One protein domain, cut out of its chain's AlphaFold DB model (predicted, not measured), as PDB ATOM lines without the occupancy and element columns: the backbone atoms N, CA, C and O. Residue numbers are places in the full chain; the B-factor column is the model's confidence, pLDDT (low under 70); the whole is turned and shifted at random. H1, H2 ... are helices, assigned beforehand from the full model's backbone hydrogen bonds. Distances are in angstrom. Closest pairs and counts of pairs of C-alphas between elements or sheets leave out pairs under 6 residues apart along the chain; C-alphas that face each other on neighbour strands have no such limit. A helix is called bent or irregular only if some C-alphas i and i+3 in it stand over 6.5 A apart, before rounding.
ATOM      1  N   HIS A 307     -32.564  22.691 -34.991       75.50
ATOM      2  CA  HIS A 307     -33.820  21.965 -34.814       75.50
ATOM      3  C   HIS A 307     -34.516  22.404 -33.530       75.50
ATOM      4  O   HIS A 307     -33.899  22.369 -32.468       75.50
ATOM      5  N   VAL A 308     -35.813  22.736 -33.604       81.88
ATOM      6  CA  VAL A 308     -36.604  23.182 -32.439       81.88
ATOM      7  C   VAL A 308     -36.467  22.215 -31.260       81.88
ATOM      8  O   VAL A 308     -36.180  22.642 -30.154       81.88
ATOM      9  N   ASN A 309     -36.535  20.900 -31.495       81.75
ATOM     10  CA  ASN A 309     -36.328  19.910 -30.427       81.75
ATOM     11  C   ASN A 309     -34.945  20.004 -29.762       81.75
ATOM     12  O   ASN A 309     -34.857  19.847 -28.550       81.75
ATOM     13  N   ASN A 310     -33.874  20.267 -30.519       83.38
ATOM     14  CA  ASN A 310     -32.542  20.427 -29.935       83.38
ATOM     15  C   ASN A 310     -32.432  21.739 -29.159       83.38
ATOM     16  O   ASN A 310     -31.844  21.747 -28.084       83.38
ATOM     17  N   MET A 311     -33.027  22.820 -29.673       86.81
ATOM     18  CA  MET A 311     -33.137  24.079 -28.935       86.81
ATOM     19  C   MET A 311     -33.861  23.849 -27.604       86.81
ATOM     20  O   MET A 311     -33.355  24.240 -26.565       86.81
ATOM     21  N   ILE A 312     -34.994  23.143 -27.612       90.44
ATOM     22  CA  ILE A 312     -35.745  22.798 -26.398       90.44
ATOM     23  C   ILE A 312     -34.900  21.956 -25.434       90.44
ATOM     24  O   ILE A 312     -34.933  22.186 -24.230       90.44
ATOM     25  N   ILE A 313     -34.111  21.006 -25.939       90.12
ATOM     26  CA  ILE A 313     -33.177  20.233 -25.108       90.12
ATOM     27  C   ILE A 313     -32.101  21.140 -24.498       90.12
ATOM     28  O   ILE A 313     -31.800  20.986 -23.318       90.12
ATOM     29  N   ASN A 314     -31.549  22.089 -25.260       89.12
ATOM     30  CA  ASN A 314     -30.581  23.058 -24.745       89.12
ATOM     31  C   ASN A 314     -31.206  23.947 -23.669       89.12
ATOM     32  O   ASN A 314     -30.634  24.055 -22.593       89.12
ATOM     33  N   VAL A 315     -32.414  24.471 -23.901       91.00
ATOM     34  CA  VAL A 315     -33.184  25.217 -22.892       91.00
ATOM     35  C   VAL A 315     -33.314  24.393 -21.612       91.00
ATOM     36  O   VAL A 315     -33.021  24.887 -20.536       91.00
ATOM     37  N   LEU A 316     -33.683  23.111 -21.708       91.38
ATOM     38  CA  LEU A 316     -33.857  22.235 -20.541       91.38
ATOM     39  C   LEU A 316     -32.559  21.902 -19.780       91.38
ATOM     40  O   LEU A 316     -32.650  21.304 -18.702       91.38
ATOM     41  N   ARG A 317     -31.381  22.246 -20.320       89.44
ATOM     42  CA  ARG A 317     -30.094  22.179 -19.606       89.44
ATOM     43  C   ARG A 317     -29.772  23.448 -18.830       89.44
ATOM     44  O   ARG A 317     -28.924  23.404 -17.943       89.44
ATOM     45  N   GLU A 318     -30.406  24.559 -19.178       89.50
ATOM     46  CA  GLU A 318     -30.163  25.829 -18.515       89.50
ATOM     47  C   GLU A 318     -30.752  25.830 -17.090       89.50
ATOM     48  O   GLU A 318     -31.648  25.042 -16.769       89.50
ATOM     49  N   PRO A 319     -30.268  26.714 -16.200       85.56
ATOM     50  CA  PRO A 319     -30.863  26.901 -14.883       85.56
ATOM     51  C   PRO A 319     -32.353  27.264 -14.960       85.56
ATOM     52  O   PRO A 319     -32.791  27.917 -15.904       85.56
ATOM     53  N   HIS A 320     -33.115  26.920 -13.918       85.31
ATOM     54  CA  HIS A 320     -34.575  27.097 -13.865       85.31
ATOM     55  C   HIS A 320     -35.062  28.478 -14.329       85.31
ATOM     56  O   HIS A 320     -35.933  28.558 -15.188       85.31
ATOM     57  N   TYR A 321     -34.438  29.550 -13.832       84.38
ATOM     58  CA  TYR A 321     -34.819  30.923 -14.171       84.38
ATOM     59  C   TYR A 321     -34.683  31.233 -15.673       84.38
ATOM     60  O   TYR A 321     -35.456  32.014 -16.217       84.38
ATOM     61  N   LYS A 322     -33.729  30.603 -16.374       87.88
ATOM     62  CA  LYS A 322     -33.571  30.746 -17.830       87.88
ATOM     63  C   LYS A 322     -34.627  29.961 -18.595       87.88
ATOM     64  O   LYS A 322     -35.083  30.414 -19.640       87.88
ATOM     65  N   ILE A 323     -35.038  28.806 -18.070       89.62
ATOM     66  CA  ILE A 323     -36.153  28.031 -18.628       89.62
ATOM     67  C   ILE A 323     -37.449  28.840 -18.504       89.62
ATOM     68  O   ILE A 323     -38.196  28.928 -19.474       89.62
ATOM     69  N   GLU A 324     -37.692  29.467 -17.350       86.94
ATOM     70  CA  GLU A 324     -38.830  30.371 -17.129       86.94
ATOM     71  C   GLU A 324     -38.786  31.577 -18.068       86.94
ATOM     72  O   GLU A 324     -39.773  31.865 -18.743       86.94
ATOM     73  N   LEU A 325     -37.624  32.230 -18.179       85.75
ATOM     74  CA  LEU A 325     -37.418  33.341 -19.106       85.75
ATOM     75  C   LEU A 325     -37.734  32.926 -20.551       85.75
ATOM     76  O   LEU A 325     -38.431  33.647 -21.263       85.75
ATOM     77  N   PHE A 326     -37.271  31.750 -20.983       87.94
ATOM     78  CA  PHE A 326     -37.588  31.207 -22.301       87.94
ATOM     79  C   PHE A 326     -39.088  30.919 -22.453       87.94
ATOM     80  O   PHE A 326     -39.693  31.344 -23.431       87.94
ATOM     81  N   ALA A 327     -39.701  30.222 -21.495       88.38
ATOM     82  CA  ALA A 327     -41.117  29.858 -21.518       88.38
ATOM     83  C   ALA A 327     -42.035  31.086 -21.618       88.38
ATOM     84  O   ALA A 327     -43.005  31.065 -22.376       88.38
ATOM     85  N   TYR A 328     -41.694  32.153 -20.892       84.50
ATOM     86  CA  TYR A 328     -42.419  33.420 -20.903       84.50
ATOM     87  C   TYR A 328     -42.342  34.116 -22.269       84.50
ATOM     88  O   TYR A 328     -43.364  34.507 -22.827       84.50
ATOM     89  N   ASN A 329     -41.138  34.223 -22.843       81.56
ATOM     90  CA  ASN A 329     -40.913  34.960 -24.092       81.56
ATOM     91  C   ASN A 329     -41.245  34.153 -25.359       81.56
ATOM     92  O   ASN A 329     -41.490  34.728 -26.415       81.56
ATOM     93  N   PHE A 330     -41.282  32.823 -25.264       81.31
ATOM     94  CA  PHE A 330     -41.552  31.913 -26.376       81.31
ATOM     95  C   PHE A 330     -42.761  31.017 -26.102       81.31
ATOM     96  O   PHE A 330     -42.685  29.788 -26.191       81.31
ATOM     97  N   SER A 331     -43.905  31.628 -25.801       82.50
ATOM     98  CA  SER A 331     -45.129  30.913 -25.410       82.50
ATOM     99  C   SER A 331     -45.582  29.853 -26.429       82.50
ATOM    100  O   SER A 331     -46.028  28.774 -26.035       82.50
ATOM    101  N   LYS A 332     -45.369  30.069 -27.737       82.31
ATOM    102  CA  LYS A 332     -45.638  29.064 -28.789       82.31
ATOM    103  C   LYS A 332     -44.845  27.759 -28.642       82.31
ATOM    104  O   LYS A 332     -45.217  26.732 -29.206       82.31
ATOM    105  N   HIS A 333     -43.731  27.790 -27.918       86.31
ATOM    106  CA  HIS A 333     -42.863  26.641 -27.684       86.31
ATOM    107  C   HIS A 333     -43.103  25.986 -26.320       86.31
ATOM    108  O   HIS A 333     -42.551  24.914 -26.070       86.31
ATOM    109  N   LEU A 334     -43.956  26.572 -25.472       89.75
ATOM    110  CA  LEU A 334     -44.240  26.090 -24.121       89.75
ATOM    111  C   LEU A 334     -44.775  24.653 -24.112       89.75
ATOM    112  O   LEU A 334     -44.306  23.815 -23.347       89.75
ATOM    113  N   GLU A 335     -45.702  24.329 -25.015       90.56
ATOM    114  CA  GLU A 335     -46.260  22.976 -25.114       90.56
ATOM    115  C   GLU A 335     -45.178  21.939 -25.464       90.56
ATOM    116  O   GLU A 335     -45.107  20.862 -24.866       90.56
ATOM    117  N   ILE A 336     -44.298  22.269 -26.417       91.06
ATOM    118  CA  ILE A 336     -43.202  21.390 -26.846       91.06
ATOM    119  C   ILE A 336     -42.175  21.241 -25.720       91.06
ATOM    120  O   ILE A 336     -41.704  20.126 -25.472       91.06
ATOM    121  N   LEU A 337     -41.858  22.332 -25.017       93.44
ATOM    122  CA  LEU A 337     -40.983  22.347 -23.849       93.44
ATOM    123  C   LEU A 337     -41.511  21.412 -22.755       93.44
ATOM    124  O   LEU A 337     -40.801  20.498 -22.332       93.44
ATOM    125  N   ASN A 338     -42.781  21.572 -22.374       92.81
ATOM    126  CA  ASN A 338     -43.439  20.780 -21.336       92.81
ATOM    127  C   ASN A 338     -43.504  19.297 -21.696       92.81
ATOM    128  O   ASN A 338     -43.097  18.448 -20.899       92.81
ATOM    129  N   LYS A 339     -43.929  18.969 -22.921       94.31
ATOM    130  CA  LYS A 339     -43.973  17.580 -23.402       94.31
ATOM    131  C   LYS A 339     -42.588  16.942 -23.416       94.31
ATOM    132  O   LYS A 339     -42.427  15.811 -22.962       94.31
ATOM    133  N   THR A 340     -41.581  17.659 -23.906       94.31
ATOM    134  CA  THR A 340     -40.200  17.158 -23.942       94.31
ATOM    135  C   THR A 340     -39.676  16.906 -22.532       94.31
ATOM    136  O   THR A 340     -39.137  15.830 -22.265       94.31
ATOM    137  N   ASN A 341     -39.898  17.848 -21.611       94.12
ATOM    138  CA  ASN A 341     -39.516  17.703 -20.210       94.12
ATOM    139  C   ASN A 341     -40.193  16.486 -19.555       94.12
ATOM    140  O   ASN A 341     -39.518  15.680 -18.912       94.12
ATOM    141  N   TYR A 342     -41.495  16.307 -19.787       94.50
ATOM    142  CA  TYR A 342     -42.259  15.161 -19.297       94.50
ATOM    143  C   TYR A 342     -41.713  13.830 -19.830       94.50
ATOM    144  O   TYR A 342     -41.465  12.905 -19.056       94.50
ATOM    145  N   TYR A 343     -41.443  13.726 -21.135       94.56
ATOM    146  CA  TYR A 343     -40.867  12.508 -21.712       94.56
ATOM    147  C   TYR A 343     -39.482  12.186 -21.146       94.56
ATOM    148  O   TYR A 343     -39.176  11.015 -20.902       94.56
ATOM    149  N   ILE A 344     -38.651  13.201 -20.904       93.31
ATOM    150  CA  ILE A 344     -37.348  13.018 -20.257       93.31
ATOM    151  C   ILE A 344     -37.535  12.529 -18.818       93.31
ATOM    152  O   ILE A 344     -36.860  11.582 -18.414       93.31
ATOM    153  N   GLN A 345     -38.463  13.114 -18.060       92.94
ATOM    154  CA  GLN A 345     -38.752  12.704 -16.685       92.94
ATOM    155  C   GLN A 345     -39.233  11.251 -16.616       92.94
ATOM    156  O   GLN A 345     -38.637  10.443 -15.909       92.94
ATOM    157  N   VAL A 346     -40.225  10.872 -17.431       91.62
ATOM    158  CA  VAL A 346     -40.713   9.486 -17.514       91.62
ATOM    159  C   VAL A 346     -39.575   8.521 -17.846       91.62
ATOM    160  O   VAL A 346     -39.472   7.445 -17.251       91.62
ATOM    161  N   TYR A 347     -38.694   8.899 -18.776       93.25
ATOM    162  CA  TYR A 347     -37.533   8.086 -19.116       93.25
ATOM    163  C   TYR A 347     -36.560   7.932 -17.939       93.25
ATOM    164  O   TYR A 347     -36.122   6.815 -17.654       93.25
ATOM    165  N   CYS A 348     -36.245   9.025 -17.240       92.56
ATOM    166  CA  CYS A 348     -35.371   9.015 -16.066       92.56
ATOM    167  C   CYS A 348     -35.932   8.111 -14.963       92.56
ATOM    168  O   CYS A 348     -35.201   7.272 -14.435       92.56
ATOM    169  N   ASP A 349     -37.234   8.189 -14.691       90.81
ATOM    170  CA  ASP A 349     -37.910   7.343 -13.706       90.81
ATOM    171  C   ASP A 349     -37.824   5.861 -14.086       90.81
ATOM    172  O   ASP A 349     -37.529   5.000 -13.249       90.81
ATOM    173  N   MET A 350     -38.072   5.536 -15.362       90.50
ATOM    174  CA  MET A 350     -37.952   4.169 -15.880       90.50
ATOM    175  C   MET A 350     -36.516   3.653 -15.755       90.50
ATOM    176  O   MET A 350     -36.304   2.510 -15.335       90.50
ATOM    177  N   LEU A 351     -35.535   4.492 -16.085       90.75
ATOM    178  CA  LEU A 351     -34.116   4.173 -15.992       90.75
ATOM    179  C   LEU A 351     -33.683   3.939 -14.543       90.75
ATOM    180  O   LEU A 351     -33.043   2.926 -14.252       90.75
ATOM    181  N   PHE A 352     -34.088   4.811 -13.620       90.31
ATOM    182  CA  PHE A 352     -33.775   4.688 -12.199       90.31
ATOM    183  C   PHE A 352     -34.408   3.436 -11.581       90.31
ATOM    184  O   PHE A 352     -33.722   2.650 -10.922       90.31
ATOM    185  N   LYS A 353     -35.694   3.176 -11.857       88.50
ATOM    186  CA  LYS A 353     -36.389   1.954 -11.411       88.50
ATOM    187  C   LYS A 353     -35.712   0.695 -11.953       88.50
ATOM    188  O   LYS A 353     -35.468  -0.243 -11.188       88.50
ATOM    189  N   LYS A 354     -35.309   0.701 -13.234       87.38
ATOM    190  CA  LYS A 354     -34.547  -0.397 -13.852       87.38
ATOM    191  C   LYS A 354     -33.206  -0.619 -13.167       87.38
ATOM    192  O   LYS A 354     -32.879  -1.766 -12.862       87.38
ATOM    193  N   TYR A 355     -32.459   0.450 -12.897       86.44
ATOM    194  CA  TYR A 355     -31.187   0.389 -12.179       86.44
ATOM    195  C   TYR A 355     -31.355  -0.208 -10.771       86.44
ATOM    196  O   TYR A 355     -30.597  -1.093 -10.376       86.44
ATOM    197  N   LEU A 356     -32.401   0.198 -10.040       85.88
ATOM    198  CA  LEU A 356     -32.724  -0.334  -8.711       85.88
ATOM    199  C   LEU A 356     -33.335  -1.746  -8.725       85.88
ATOM    200  O   LEU A 356     -33.600  -2.293  -7.654       85.88
ATOM    201  N   LYS A 357     -33.577  -2.338  -9.904       80.69
ATOM    202  CA  LYS A 357     -34.326  -3.596 -10.086       80.69
ATOM    203  C   LYS A 357     -35.729  -3.571  -9.455       80.69
ATOM    204  O   LYS A 357     -36.279  -4.623  -9.139       80.69
ATOM    205  N   LYS A 358     -36.310  -2.384  -9.267       64.81
ATOM    206  CA  LYS A 358     -37.686  -2.220  -8.784       64.81
ATOM    207  C   LYS A 358     -38.619  -2.298  -9.987       64.81
ATOM    208  O   LYS A 358     -38.368  -1.603 -10.965       64.81
ATOM    209  N   GLU A 359     -39.620  -3.179  -9.907       57.28
ATOM    210  CA  GLU A 359     -40.727  -3.393 -10.859       57.28
ATOM    211  C   GLU A 359     -40.632  -2.572 -12.148       57.28
ATOM    212  O   GLU A 359     -41.140  -1.455 -12.260       57.28
ATOM    213  N   THR A 360     -39.954  -3.126 -13.147       58.84
ATOM    214  CA  THR A 360     -39.969  -2.515 -14.470       58.84
ATOM    215  C   THR A 360     -41.109  -3.095 -15.261       58.84
ATOM    216  O   THR A 360     -41.215  -4.318 -15.349       58.84
ATOM    217  N   VAL A 361     -41.905  -2.219 -15.879       59.47
ATOM    218  CA  VAL A 361     -42.754  -2.563 -17.022       59.47
ATOM    219  C   VAL A 361     -41.970  -3.546 -17.895       59.47
ATOM    220  O   VAL A 361     -40.894  -3.204 -18.388       59.47
ATOM    221  N   ILE A 362     -42.443  -4.791 -17.997       64.50
ATOM    222  CA  ILE A 362     -41.770  -5.821 -18.790       64.50
ATOM    223  C   ILE A 362     -42.069  -5.496 -20.248       64.50
ATOM    224  O   ILE A 362     -43.059  -5.941 -20.823       64.50
ATOM    225  N   LEU A 363     -41.230  -4.647 -20.830       63.91
ATOM    226  CA  LEU A 363     -41.179  -4.489 -22.270       63.91
ATOM    227  C   LEU A 363     -40.518  -5.739 -22.864       63.91
ATOM    228  O   LEU A 363     -39.536  -6.231 -22.292       63.91
ATOM    229  N   PRO A 364     -41.003  -6.246 -24.011       62.44
ATOM    230  CA  PRO A 364     -40.275  -7.253 -24.770       62.44
ATOM    231  C   PRO A 364     -38.833  -6.785 -24.990       62.44
ATOM    232  O   PRO A 364     -38.606  -5.606 -25.269       62.44
ATOM    233  N   MET A 365     -37.850  -7.686 -24.877       59.69
ATOM    234  CA  MET A 365     -36.432  -7.331 -25.061       59.69
ATOM    235  C   MET A 365     -36.142  -6.681 -26.422       59.69
ATOM    236  O   MET A 365     -35.195  -5.908 -26.540       59.69
ATOM    237  N   GLU A 366     -36.968  -6.972 -27.426       61.72
ATOM    238  CA  GLU A 366     -36.872  -6.422 -28.781       61.72
ATOM    239  C   GLU A 366     -37.342  -4.963 -28.884       61.72
ATOM    240  O   GLU A 366     -37.063  -4.294 -29.877       61.72
ATOM    241  N   HIS A 367     -38.014  -4.428 -27.859       76.81
ATOM    242  CA  HIS A 367     -38.487  -3.051 -27.883       76.81
ATOM    243  C   HIS A 367     -37.297  -2.067 -27.816       76.81
ATOM    244  O   HIS A 367     -36.513  -2.129 -26.859       76.81
ATOM    245  N   PRO A 368     -37.160  -1.104 -28.752       84.44
ATOM    246  CA  PRO A 368     -36.015  -0.187 -28.804       84.44
ATOM    247  C   PRO A 368     -35.742   0.546 -27.483       84.44
ATOM    248  O   PRO A 368     -34.595   0.615 -27.038       84.44
ATOM    249  N   LEU A 369     -36.803   1.003 -26.806       84.94
ATOM    250  CA  LEU A 369     -36.710   1.645 -25.489       84.94
ATOM    251  C   LEU A 369     -36.068   0.731 -24.433       84.94
ATOM    252  O   LEU A 369     -35.244   1.181 -23.642       84.94
ATOM    253  N   GLN A 370     -36.393  -0.566 -24.436       82.88
ATOM    254  CA  GLN A 370     -35.864  -1.518 -23.461       82.88
ATOM    255  C   GLN A 370     -34.360  -1.732 -23.656       82.88
ATOM    256  O   GLN A 370     -33.608  -1.732 -22.680       82.88
ATOM    257  N   LYS A 371     -33.912  -1.866 -24.911       85.19
ATOM    258  CA  LYS A 371     -32.486  -1.950 -25.262       85.19
ATOM    259  C   LYS A 371     -31.730  -0.692 -24.826       85.19
ATOM    260  O   LYS A 371     -30.628  -0.804 -24.289       85.19
ATOM    261  N   ASN A 372     -32.337   0.480 -25.007       86.69
ATOM    262  CA  ASN A 372     -31.743   1.757 -24.621       86.69
ATOM    263  C   ASN A 372     -31.593   1.887 -23.090       86.69
ATOM    264  O   ASN A 372     -30.501   2.160 -22.594       86.69
ATOM    265  N   LEU A 373     -32.632   1.529 -22.323       87.62
ATOM    266  CA  LEU A 373     -32.555   1.472 -20.857       87.62
ATOM    267  C   LEU A 373     -31.407   0.572 -20.373       87.62
ATOM    268  O   LEU A 373     -30.641   0.969 -19.499       87.62
ATOM    269  N   TYR A 374     -31.241  -0.623 -20.952       87.00
ATOM    270  CA  TYR A 374     -30.136  -1.524 -20.589       87.00
ATOM    271  C   TYR A 374     -28.757  -0.915 -20.861       87.00
ATOM    272  O   TYR A 374     -27.848  -1.058 -20.038       87.00
ATOM    273  N   HIS A 375     -28.601  -0.234 -21.996       90.88
ATOM    274  CA  HIS A 375     -27.364   0.459 -22.349       90.88
ATOM    275  C   HIS A 375     -26.996   1.527 -21.314       90.88
ATOM    276  O   HIS A 375     -25.873   1.527 -20.803       90.88
ATOM    277  N   HIS A 376     -27.949   2.381 -20.938       91.38
ATOM    278  CA  HIS A 376     -27.714   3.420 -19.936       91.38
ATOM    279  C   HIS A 376     -27.479   2.848 -18.534       91.38
ATOM    280  O   HIS A 376     -26.540   3.280 -17.870       91.38
ATOM    281  N   VAL A 377     -28.210   1.812 -18.107       90.25
ATOM    282  CA  VAL A 377     -27.936   1.122 -16.829       90.25
ATOM    283  C   VAL A 377     -26.498   0.594 -16.782       90.25
ATOM    284  O   VAL A 377     -25.803   0.770 -15.781       90.25
ATOM    285  N   LYS A 378     -26.006  -0.018 -17.870       91.38
ATOM    286  CA  LYS A 378     -24.617  -0.498 -17.951       91.38
ATOM    287  C   LYS A 378     -23.612   0.651 -17.814       91.38
ATOM    288  O   LYS A 378     -22.639   0.515 -17.073       91.38
ATOM    289  N   LYS A 379     -23.853   1.786 -18.484       92.94
ATOM    290  CA  LYS A 379     -23.026   2.997 -18.342       92.94
ATOM    291  C   LYS A 379     -23.048   3.539 -16.910       92.94
ATOM    292  O   LYS A 379     -21.988   3.836 -16.368       92.94
ATOM    293  N   MET A 380     -24.219   3.600 -16.277       92.94
ATOM    294  CA  MET A 380     -24.382   4.056 -14.893       92.94
ATOM    295  C   MET A 380     -23.591   3.198 -13.893       92.94
ATOM    296  O   MET A 380     -22.988   3.744 -12.968       92.94
ATOM    297  N   TYR A 381     -23.538   1.872 -14.083       92.19
ATOM    298  CA  TYR A 381     -22.663   0.998 -13.289       92.19
ATOM    299  C   TYR A 381     -21.177   1.296 -13.516       92.19
ATOM    300  O   TYR A 381     -20.409   1.330 -12.557       92.19
ATOM    301  N   GLY A 382     -20.772   1.555 -14.764       92.81
ATOM    302  CA  GLY A 382     -19.402   1.961 -15.087       92.81
ATOM    303  C   GLY A 382     -18.996   3.264 -14.392       92.81
ATOM    304  O   GLY A 382     -17.943   3.318 -13.761       92.81
ATOM    305  N   ILE A 383     -19.861   4.284 -14.436       93.19
ATOM    306  CA  ILE A 383     -19.653   5.569 -13.748       93.19
ATOM    307  C   ILE A 383     -19.548   5.360 -12.236       93.19
ATOM    308  O   ILE A 383     -18.634   5.883 -11.608       93.19
ATOM    309  N   GLN A 384     -20.439   4.557 -11.650       92.69
ATOM    310  CA  GLN A 384     -20.402   4.251 -10.222       92.69
ATOM    311  C   GLN A 384     -19.099   3.553  -9.800       92.69
ATOM    312  O   GLN A 384     -18.554   3.876  -8.746       92.69
ATOM    313  N   ASN A 385     -18.604   2.599 -10.591       93.81
ATOM    314  CA  ASN A 385     -17.338   1.923 -10.297       93.81
ATOM    315  C   ASN A 385     -16.161   2.903 -10.385       93.81
ATOM    316  O   ASN A 385     -15.374   2.975  -9.445       93.81
ATOM    317  N   ASN A 386     -16.115   3.728 -11.436       93.00
ATOM    318  CA  ASN A 386     -15.113   4.785 -11.572       93.00
ATOM    319  C   ASN A 386     -15.149   5.757 -10.377       93.00
ATOM    320  O   ASN A 386     -14.109   6.057  -9.802       93.00
ATOM    321  N   ALA A 387     -16.334   6.187  -9.933       92.31
ATOM    322  CA  ALA A 387     -16.508   7.038  -8.749       92.31
ATOM    323  C   ALA A 387     -15.876   6.426  -7.492       92.31
ATOM    324  O   ALA A 387     -15.139   7.098  -6.771       92.31
ATOM    325  N   ARG A 388     -16.107   5.127  -7.263       92.06
ATOM    326  CA  ARG A 388     -15.536   4.395  -6.123       92.06
ATOM    327  C   ARG A 388     -14.018   4.267  -6.214       92.06
ATOM    328  O   ARG A 388     -13.339   4.491  -5.217       92.06
ATOM    329  N   GLU A 389     -13.496   3.907  -7.383       93.69
ATOM    330  CA  GLU A 389     -12.059   3.709  -7.617       93.69
ATOM    331  C   GLU A 389     -11.280   5.025  -7.513       93.69
ATOM    332  O   GLU A 389     -10.265   5.101  -6.823       93.69
ATOM    333  N   SER A 390     -11.797   6.082  -8.142       91.81
ATOM    334  CA  SER A 390     -11.197   7.421  -8.146       91.81
ATOM    335  C   SER A 390     -11.492   8.240  -6.890       91.81
ATOM    336  O   SER A 390     -10.987   9.354  -6.770       91.81
ATOM    337  N   LYS A 391     -12.317   7.723  -5.967       92.62
ATOM    338  CA  LYS A 391     -12.810   8.445  -4.781       92.62
ATOM    339  C   LYS A 391     -13.299   9.851  -5.143       92.62
ATOM    340  O   LYS A 391     -12.877  10.840  -4.555       92.62
ATOM    341  N   THR A 392     -14.164   9.926  -6.145       91.06
ATOM    342  CA  THR A 392     -14.724  11.178  -6.664       91.06
ATOM    343  C   THR A 392     -16.252  11.090  -6.648       91.06
ATOM    344  O   THR A 392     -16.803   9.998  -6.799       91.06
ATOM    345  N   HIS A 393     -16.951  12.210  -6.438       91.88
ATOM    346  CA  HIS A 393     -18.417  12.248  -6.475       91.88
ATOM    347  C   HIS A 393     -18.948  11.813  -7.851       91.88
ATOM    348  O   HIS A 393     -18.355  12.149  -8.876       91.88
ATOM    349  N   ILE A 394     -20.096  11.127  -7.910       91.31
ATOM    350  CA  ILE A 394     -20.704  10.737  -9.199       91.31
ATOM    351  C   ILE A 394     -20.965  11.951 -10.104       91.31
ATOM    352  O   ILE A 394     -20.626  11.894 -11.284       91.31
ATOM    353  N   LEU A 395     -21.519  13.044  -9.566       89.88
ATOM    354  CA  LEU A 395     -21.767  14.260 -10.357       89.88
ATOM    355  C   LEU A 395     -20.470  14.866 -10.909       89.88
ATOM    356  O   LEU A 395     -20.453  15.288 -12.055       89.88
ATOM    357  N   ASP A 396     -19.364  14.817 -10.162       89.56
ATOM    358  CA  ASP A 396     -18.072  15.333 -10.636       89.56
ATOM    359  C   ASP A 396     -17.517  14.494 -11.806       89.56
ATOM    360  O   ASP A 396     -16.753  14.992 -12.629       89.56
ATOM    361  N   ILE A 397     -17.899  13.213 -11.901       89.88
ATOM    362  CA  ILE A 397     -17.566  12.360 -13.051       89.88
ATOM    363  C   ILE A 397     -18.488  12.637 -14.236       89.88
ATOM    364  O   ILE A 397     -18.012  12.639 -15.371       89.88
ATOM    365  N   ILE A 398     -19.784  12.852 -13.990       89.00
ATOM    366  CA  ILE A 398     -20.759  13.202 -15.036       89.00
ATOM    367  C   ILE A 398     -20.364  14.534 -15.681       89.00
ATOM    368  O   ILE A 398     -20.258  14.611 -16.899       89.00
ATOM    369  N   HIS A 399     -20.043  15.524 -14.852       88.12
ATOM    370  CA  HIS A 399     -19.718  16.893 -15.243       88.12
ATOM    371  C   HIS A 399     -18.219  17.139 -15.404       88.12
ATOM    372  O   HIS A 399     -17.761  18.272 -15.315       88.12
ATOM    373  N   LYS A 400     -17.416  16.090 -15.625       83.25
ATOM    374  CA  LYS A 400     -15.945  16.192 -15.616       83.25
ATOM    375  C   LYS A 400     -15.393  17.263 -16.572       83.25
ATOM    376  O   LYS A 400     -14.312  17.793 -16.315       83.25
ATOM    377  N   ASN A 401     -16.110  17.537 -17.659       77.06
ATOM    378  CA  ASN A 401     -15.735  18.516 -18.680       77.06
ATOM    379  C   ASN A 401     -16.574  19.798 -18.626       77.06
ATOM    380  O   ASN A 401     -16.314  20.719 -19.397       77.06
ATOM    381  N   ASP A 402     -17.565  19.851 -17.743       74.25
ATOM    382  CA  ASP A 402     -18.392  21.029 -17.571       74.25
ATOM    383  C   ASP A 402     -17.682  21.910 -16.534       74.25
ATOM    384  O   ASP A 402     -17.138  21.404 -15.550       74.25
ATOM    385  N   ASN A 403     -17.666  23.230 -16.718       75.62
ATOM    386  CA  ASN A 403     -17.093  24.179 -15.747       75.62
ATOM    387  C   ASN A 403     -17.958  24.297 -14.470       75.62
ATOM    388  O   ASN A 403     -18.143  25.378 -13.916       75.62
ATOM    389  N   ILE A 404     -18.533  23.183 -14.017       77.25
ATOM    390  CA  ILE A 404     -19.416  23.089 -12.865       77.25
ATOM    391  C   ILE A 404     -18.554  22.916 -11.606       77.25
ATOM    392  O   ILE A 404     -17.630  22.094 -11.594       77.25
ATOM    393  N   PRO A 405     -18.838  23.667 -10.524       78.88
ATOM    394  CA  PRO A 405     -18.144  23.501  -9.255       78.88
ATOM    395  C   PRO A 405     -18.206  22.053  -8.765       78.88
ATOM    396  O   PRO A 405     -19.279  21.453  -8.664       78.88
ATOM    397  N   ARG A 406     -17.037  21.498  -8.434       83.62
ATOM    398  CA  ARG A 406     -16.943  20.138  -7.897       83.62
ATOM    399  C   ARG A 406     -17.618  20.070  -6.538       83.62
ATOM    400  O   ARG A 406     -17.374  20.913  -5.677       83.62
ATOM    401  N   GLN A 407     -18.402  19.023  -6.329       84.19
ATOM    402  CA  GLN A 407     -19.113  18.798  -5.073       84.19
ATOM    403  C   GLN A 407     -18.144  18.539  -3.914       84.19
ATOM    404  O   GLN A 407     -18.448  18.857  -2.767       84.19
ATOM    405  N   GLY A 408     -16.984  17.928  -4.185       72.88
ATOM    406  CA  GLY A 408     -15.921  17.686  -3.198       72.88
ATOM    407  C   GLY A 408     -16.239  16.624  -2.131       72.88
ATOM    408  O   GLY A 408     -15.326  16.089  -1.506       72.88
ATOM    409  N   HIS A 409     -17.511  16.271  -1.942       79.25
ATOM    410  CA  HIS A 409     -17.971  15.186  -1.074       79.25
ATOM    411  C   HIS A 409     -17.984  13.833  -1.809       79.25
ATOM    412  O   HIS A 409     -18.169  13.765  -3.020       79.25
ATOM    413  N   LEU A 410     -17.816  12.728  -1.078       82.56
ATOM    414  CA  LEU A 410     -17.848  11.376  -1.643       82.56
ATOM    415  C   LEU A 410     -19.278  10.799  -1.649       82.56
ATOM    416  O   LEU A 410     -19.727  10.274  -0.634       82.56
ATOM    417  N   ASP A 411     -19.951  10.812  -2.807       85.69
ATOM    418  CA  ASP A 411     -21.166  10.015  -3.065       85.69
ATOM    419  C   ASP A 411     -20.959   9.089  -4.255       85.69
ATOM    420  O   ASP A 411     -20.648   9.518  -5.369       85.69
ATOM    421  N   PHE A 412     -21.196   7.806  -4.014       85.38
ATOM    422  CA  PHE A 412     -21.087   6.750  -5.013       85.38
ATOM    423  C   PHE A 412     -22.439   6.102  -5.323       85.38
ATOM    424  O   PHE A 412     -22.484   5.062  -5.991       85.38
ATOM    425  N   ARG A 413     -23.549   6.620  -4.787       85.75
ATOM    426  CA  ARG A 413     -24.887   6.072  -5.015       85.75
ATOM    427  C   ARG A 413     -25.666   6.960  -5.974       85.75
ATOM    428  O   ARG A 413     -25.681   8.178  -5.855       85.75
ATOM    429  N   TRP A 414     -26.353   6.317  -6.912       86.19
ATOM    430  CA  TRP A 414     -27.315   7.002  -7.762       86.19
ATOM    431  C   TRP A 414     -28.519   7.448  -6.937       86.19
ATOM    432  O   TRP A 414     -29.100   6.650  -6.197       86.19
ATOM    433  N   ARG A 415     -28.897   8.710  -7.109       87.69
ATOM    434  CA  ARG A 415     -30.165   9.282  -6.661       87.69
ATOM    435  C   ARG A 415     -31.015   9.586  -7.890       87.69
ATOM    436  O   ARG A 415     -30.479   9.698  -8.990       87.69
ATOM    437  N   GLU A 416     -32.323   9.689  -7.705       80.81
ATOM    438  CA  GLU A 416     -33.273   9.917  -8.801       80.81
ATOM    439  C   GLU A 416     -32.951  11.202  -9.575       80.81
ATOM    440  O   GLU A 416     -32.831  11.172 -10.797       80.81
ATOM    441  N   ASN A 417     -32.664  12.293  -8.861       82.12
ATOM    442  CA  ASN A 417     -32.253  13.561  -9.461       82.12
ATOM    443  C   ASN A 417     -30.938  13.459 -10.260       82.12
ATOM    444  O   ASN A 417     -30.845  14.056 -11.326       82.12
ATOM    445  N   TYR A 418     -29.975  12.625  -9.841       90.81
ATOM    446  CA  TYR A 418     -28.712  12.442 -10.579       90.81
ATOM    447  C   TYR A 418     -28.912  11.756 -11.934       90.81
ATOM    448  O   TYR A 418     -28.096  11.912 -12.843       90.81
ATOM    449  N   VAL A 419     -29.978  10.959 -12.090       89.81
ATOM    450  CA  VAL A 419     -30.285  10.314 -13.375       89.81
ATOM    451  C   VAL A 419     -30.625  11.366 -14.422       89.81
ATOM    452  O   VAL A 419     -30.200  11.229 -15.567       89.81
ATOM    453  N   ARG A 420     -31.324  12.436 -14.028       91.38
ATOM    454  CA  ARG A 420     -31.605  13.555 -14.926       91.38
ATOM    455  C   ARG A 420     -30.315  14.245 -15.359       91.38
ATOM    456  O   ARG A 420     -30.133  14.405 -16.560       91.38
ATOM    457  N   ASP A 421     -29.410  14.560 -14.432       89.44
ATOM    458  CA  ASP A 421     -28.112  15.181 -14.756       89.44
ATOM    459  C   ASP A 421     -27.306  14.323 -15.741       89.44
ATOM    460  O   ASP A 421     -26.773  14.808 -16.737       89.44
ATOM    461  N   TYR A 422     -27.300  13.005 -15.527       93.12
ATOM    462  CA  TYR A 422     -26.683  12.055 -16.448       93.12
ATOM    463  C   TYR A 422     -27.312  12.067 -17.851       93.12
ATOM    464  O   TYR A 422     -26.591  12.032 -18.851       93.12
ATOM    465  N   ILE A 423     -28.646  12.093 -17.943       93.44
ATOM    466  CA  ILE A 423     -29.341  12.156 -19.234       93.44
ATOM    467  C   ILE A 423     -29.093  13.497 -19.920       93.44
ATOM    468  O   ILE A 423     -28.819  13.505 -21.118       93.44
ATOM    469  N   MET A 424     -29.101  14.604 -19.180       90.69
ATOM    470  CA  MET A 424     -28.808  15.929 -19.728       90.69
ATOM    471  C   MET A 424     -27.353  16.072 -20.185       90.69
ATOM    472  O   MET A 424     -27.101  16.797 -21.144       90.69
ATOM    473  N   GLY A 425     -26.417  15.316 -19.603       88.31
ATOM    474  CA  GLY A 425     -25.036  15.201 -20.090       88.31
ATOM    475  C   GLY A 425     -24.857  14.360 -21.368       88.31
ATOM    476  O   GLY A 425     -23.748  14.270 -21.894       88.31
ATOM    477  N   CYS A 426     -25.908  13.711 -21.888       90.50
ATOM    478  CA  CYS A 426     -25.849  13.006 -23.176       90.50
ATOM    479  C   CYS A 426     -25.957  13.982 -24.361       90.50
ATOM    480  O   CYS A 426     -26.372  15.125 -24.200       90.50
ATOM    481  N   SER A 427     -25.618  13.532 -25.575       89.62
ATOM    482  CA  SER A 427     -25.712  14.375 -26.778       89.62
ATOM    483  C   SER A 427     -27.165  14.750 -27.123       89.62
ATOM    484  O   SER A 427     -28.095  13.998 -26.825       89.62
ATOM    485  N   ASN A 428     -27.378  15.879 -27.819       86.81
ATOM    486  CA  ASN A 428     -28.717  16.304 -28.277       86.81
ATOM    487  C   ASN A 428     -29.397  15.252 -29.165       86.81
ATOM    488  O   ASN A 428     -30.610  15.046 -29.082       86.81
ATOM    489  N   VAL A 429     -28.604  14.545 -29.977       86.81
ATOM    490  CA  VAL A 429     -29.076  13.444 -30.827       86.81
ATOM    491  C   VAL A 429     -29.575  12.279 -29.974       86.81
ATOM    492  O   VAL A 429     -30.674  11.779 -30.215       86.81
ATOM    493  N   ASP A 430     -28.813  11.877 -28.954       89.50
ATOM    494  CA  ASP A 430     -29.216  10.794 -28.054       89.50
ATOM    495  C   ASP A 430     -30.499  11.156 -27.303       89.50
ATOM    496  O   ASP A 430     -31.450  10.375 -27.309       89.50
ATOM    497  N   ILE A 431     -30.573  12.358 -26.721       91.44
ATOM    498  CA  ILE A 431     -31.764  12.819 -25.993       91.44
ATOM    499  C   ILE A 431     -32.981  12.873 -26.928       91.44
ATOM    500  O   ILE A 431     -34.050  12.386 -26.567       91.44
ATOM    501  N   SER A 432     -32.824  13.358 -28.162       88.75
ATOM    502  CA  SER A 432     -33.904  13.359 -29.159       88.75
ATOM    503  C   SER A 432     -34.406  11.950 -29.491       88.75
ATOM    504  O   SER A 432     -35.612  11.726 -29.630       88.75
ATOM    505  N   ILE A 433     -33.506  10.968 -29.601       90.06
ATOM    506  CA  ILE A 433     -33.881   9.560 -29.795       90.06
ATOM    507  C   ILE A 433     -34.661   9.049 -28.579       90.06
ATOM    508  O   ILE A 433     -35.700   8.407 -28.756       90.06
ATOM    509  N   LEU A 434     -34.199   9.350 -27.362       92.75
ATOM    510  CA  LEU A 434     -34.864   8.958 -26.117       92.75
ATOM    511  C   LEU A 434     -36.282   9.521 -26.032       92.75
ATOM    512  O   LEU A 434     -37.228   8.761 -25.831       92.75
ATOM    513  N   VAL A 435     -36.437  10.824 -26.263       92.25
ATOM    514  CA  VAL A 435     -37.732  11.516 -26.276       92.25
ATOM    515  C   VAL A 435     -38.694  10.845 -27.257       92.25
ATOM    516  O   VAL A 435     -39.819  10.506 -26.891       92.25
ATOM    517  N   ASN A 436     -38.240  10.558 -28.481       91.62
ATOM    518  CA  ASN A 436     -39.060   9.892 -29.495       91.62
ATOM    519  C   ASN A 436     -39.443   8.451 -29.114       91.62
ATOM    520  O   ASN A 436     -40.567   8.022 -29.386       91.62
ATOM    521  N   MET A 437     -38.533   7.691 -28.496       92.25
ATOM    522  CA  MET A 437     -38.827   6.336 -28.015       92.25
ATOM    523  C   MET A 437     -39.848   6.353 -26.872       92.25
ATOM    524  O   MET A 437     -40.767   5.534 -26.874       92.25
ATOM    525  N   THR A 438     -39.711   7.282 -25.922       91.75
ATOM    526  CA  THR A 438     -40.643   7.433 -24.797       91.75
ATOM    527  C   THR A 438     -42.020   7.875 -25.273       91.75
ATOM    528  O   THR A 438     -43.013   7.272 -24.870       91.75
ATOM    529  N   LYS A 439     -42.089   8.844 -26.195       93.62
ATOM    530  CA  LYS A 439     -43.340   9.276 -26.831       93.62
ATOM    531  C   LYS A 439     -44.098   8.092 -27.439       93.62
ATOM    532  O   LYS A 439     -45.234   7.834 -27.056       93.62
ATOM    533  N   LYS A 440     -43.446   7.314 -28.316       92.31
ATOM    534  CA  LYS A 440     -44.060   6.129 -28.947       92.31
ATOM    535  C   LYS A 440     -44.548   5.105 -27.920       92.31
ATOM    536  O   LYS A 440     -45.640   4.565 -28.058       92.31
ATOM    537  N   PHE A 441     -43.754   4.853 -26.879       91.38
ATOM    538  CA  PHE A 441     -44.134   3.930 -25.811       91.38
ATOM    539  C   PHE A 441     -45.403   4.380 -25.069       91.38
ATOM    540  O   PHE A 441     -46.272   3.553 -24.789       91.38
ATOM    541  N   LEU A 442     -45.522   5.673 -24.757       90.31
ATOM    542  CA  LEU A 442     -46.699   6.216 -24.081       90.31
ATOM    543  C   LEU A 442     -47.941   6.156 -24.977       90.31
ATOM    544  O   LEU A 442     -48.965   5.641 -24.533       90.31
ATOM    545  N   GLU A 443     -47.817   6.540 -26.251       91.75
ATOM    546  CA  GLU A 443     -48.900   6.437 -27.243       91.75
ATOM    547  C   GLU A 443     -49.409   4.988 -27.395       91.75
ATOM    548  O   GLU A 443     -50.611   4.734 -27.457       91.75
ATOM    549  N   GLU A 444     -48.510   3.998 -27.433       89.62
ATOM    550  CA  GLU A 444     -48.897   2.582 -27.481       89.62
ATOM    551  C   GLU A 444     -49.582   2.113 -26.195       89.62
ATOM    552  O   GLU A 444     -50.504   1.293 -26.240       89.62
ATOM    553  N   ARG A 445     -49.126   2.603 -25.039       86.25
ATOM    554  CA  ARG A 445     -49.697   2.250 -23.739       86.25
ATOM    555  C   ARG A 445     -51.114   2.795 -23.587       86.25
ATOM    556  O   ARG A 445     -51.952   2.100 -23.018       86.25
ATOM    557  N   GLU A 446     -51.386   3.996 -24.087       89.06
ATOM    558  CA  GLU A 446     -52.727   4.590 -24.099       89.06
ATOM    559  C   GLU A 446     -53.680   3.803 -24.995       89.06
ATOM    560  O   GLU A 446     -54.712   3.338 -24.514       89.06
ATOM    561  N   LYS A 447     -53.264   3.486 -26.228       90.50
ATOM    562  CA  LYS A 447     -54.041   2.643 -27.158       90.50
ATOM    563  C   LYS A 447     -54.395   1.261 -26.599       90.50
ATOM    564  O   LYS A 447     -55.350   0.640 -27.055       90.50
ATOM    565  N   ARG A 448     -53.606   0.731 -25.658       87.62
ATOM    566  CA  ARG A 448     -53.896  -0.542 -24.970       87.62
ATOM    567  C   ARG A 448     -54.868  -0.401 -23.803       87.62
ATOM    568  O   ARG A 448     -55.427  -1.412 -23.418       87.62
ATOM    569  N   LYS A 449     -55.020   0.788 -23.215       85.44
ATOM    570  CA  LYS A 449     -56.004   1.044 -22.148       85.44
ATOM    571  C   LYS A 449     -57.412   1.266 -22.699       85.44
ATOM    572  O   LYS A 449     -58.375   1.082 -21.969       85.44
ATOM    573  N   GLU A 450     -57.508   1.712 -23.949       82.56
ATOM    574  CA  GLU A 450     -58.776   1.919 -24.663       82.56
ATOM    575  C   GLU A 450     -59.365   0.621 -25.237       82.56
ATOM    576  O   GLU A 450     -60.534   0.592 -25.617       82.56
ATOM    577  N   LYS A 451     -58.554  -0.438 -25.307       73.50
ATOM    578  CA  LYS A 451     -58.965  -1.801 -25.657       73.50
ATOM    579  C   LYS A 451     -59.246  -2.595 -24.396       73.50
ATOM    580  O   LYS A 451     -60.189  -3.411 -24.444       73.50
TER     581      LYS A 451
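Overview. This is residues 307 to 451 of the 451 residues of an uncharacterized protein of viral metagenome (UniProt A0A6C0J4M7). A long helix, H3, runs like a post through a flat body, with H7 crossing it and H4 set across its last residues. H1 and H2 sit at its first end, H6 packs on its residues 344 to 352, and H5 sits beyond H6; the free end, residues 443 to 451, sticks out. The printed part has 145 residues with seven named helices, H1 to H7 in order, and no named strand: all helix, compact, radius of gyration of the C-alphas 16.5 A, spans 50 by 42 by 21 A.

Arrangement. Start at H1, residues 308 to 315, in a helical hairpin with H2, residues 320 to 329; they only just touch, with 3 pairs of C-alphas within 8 A, the closest Val 315 and Ile 323, 5.9 A. Next comes H3, residues 331 to 355, the hub, touching five helices. H4, residues 368 to 390, touches it at Tyr 355 and Val 377, closest C-alphas 5.7 A. H5, residues 394 to 398, touches H4; the closest C-alphas, Ala 387 and Ile 394, are 5.6 A apart. H6, residues 416 to 424, touches H3 at a steep tilt of 60 degrees, closest C-alphas Cys 348 and Val 419, 5.9 A. H7, residues 428 to 449, touches H3 about perpendicular, 83 degrees, closest C-alphas Tyr 343 and Val 435, 5.6 A. Every O i to N i+4 pair is within hydrogen-bond range in H1, H2, H4, H5 and H7; H3 has 19 of 21, H6 4 of 5.

Along the chain. Find C-alpha 308 at (-36.604, 23.182, -32.439), where H1 begins. H3 spans 36.1 A and is irregular: C-alphas 332 and 335 are 7.1 A apart. H4 spans 33.2 A; H7 spans 31.9 A, ending at (-56.004, 1.044, -22.148).

Size, cuts and confidence. The C-alphas farthest apart, Gly 408 and Lys 451, are 52.3 A apart. The printed part has no cut. The links H3 to H4 and H5 to H6 are long; residues 358 to 366 are under pLDDT 70.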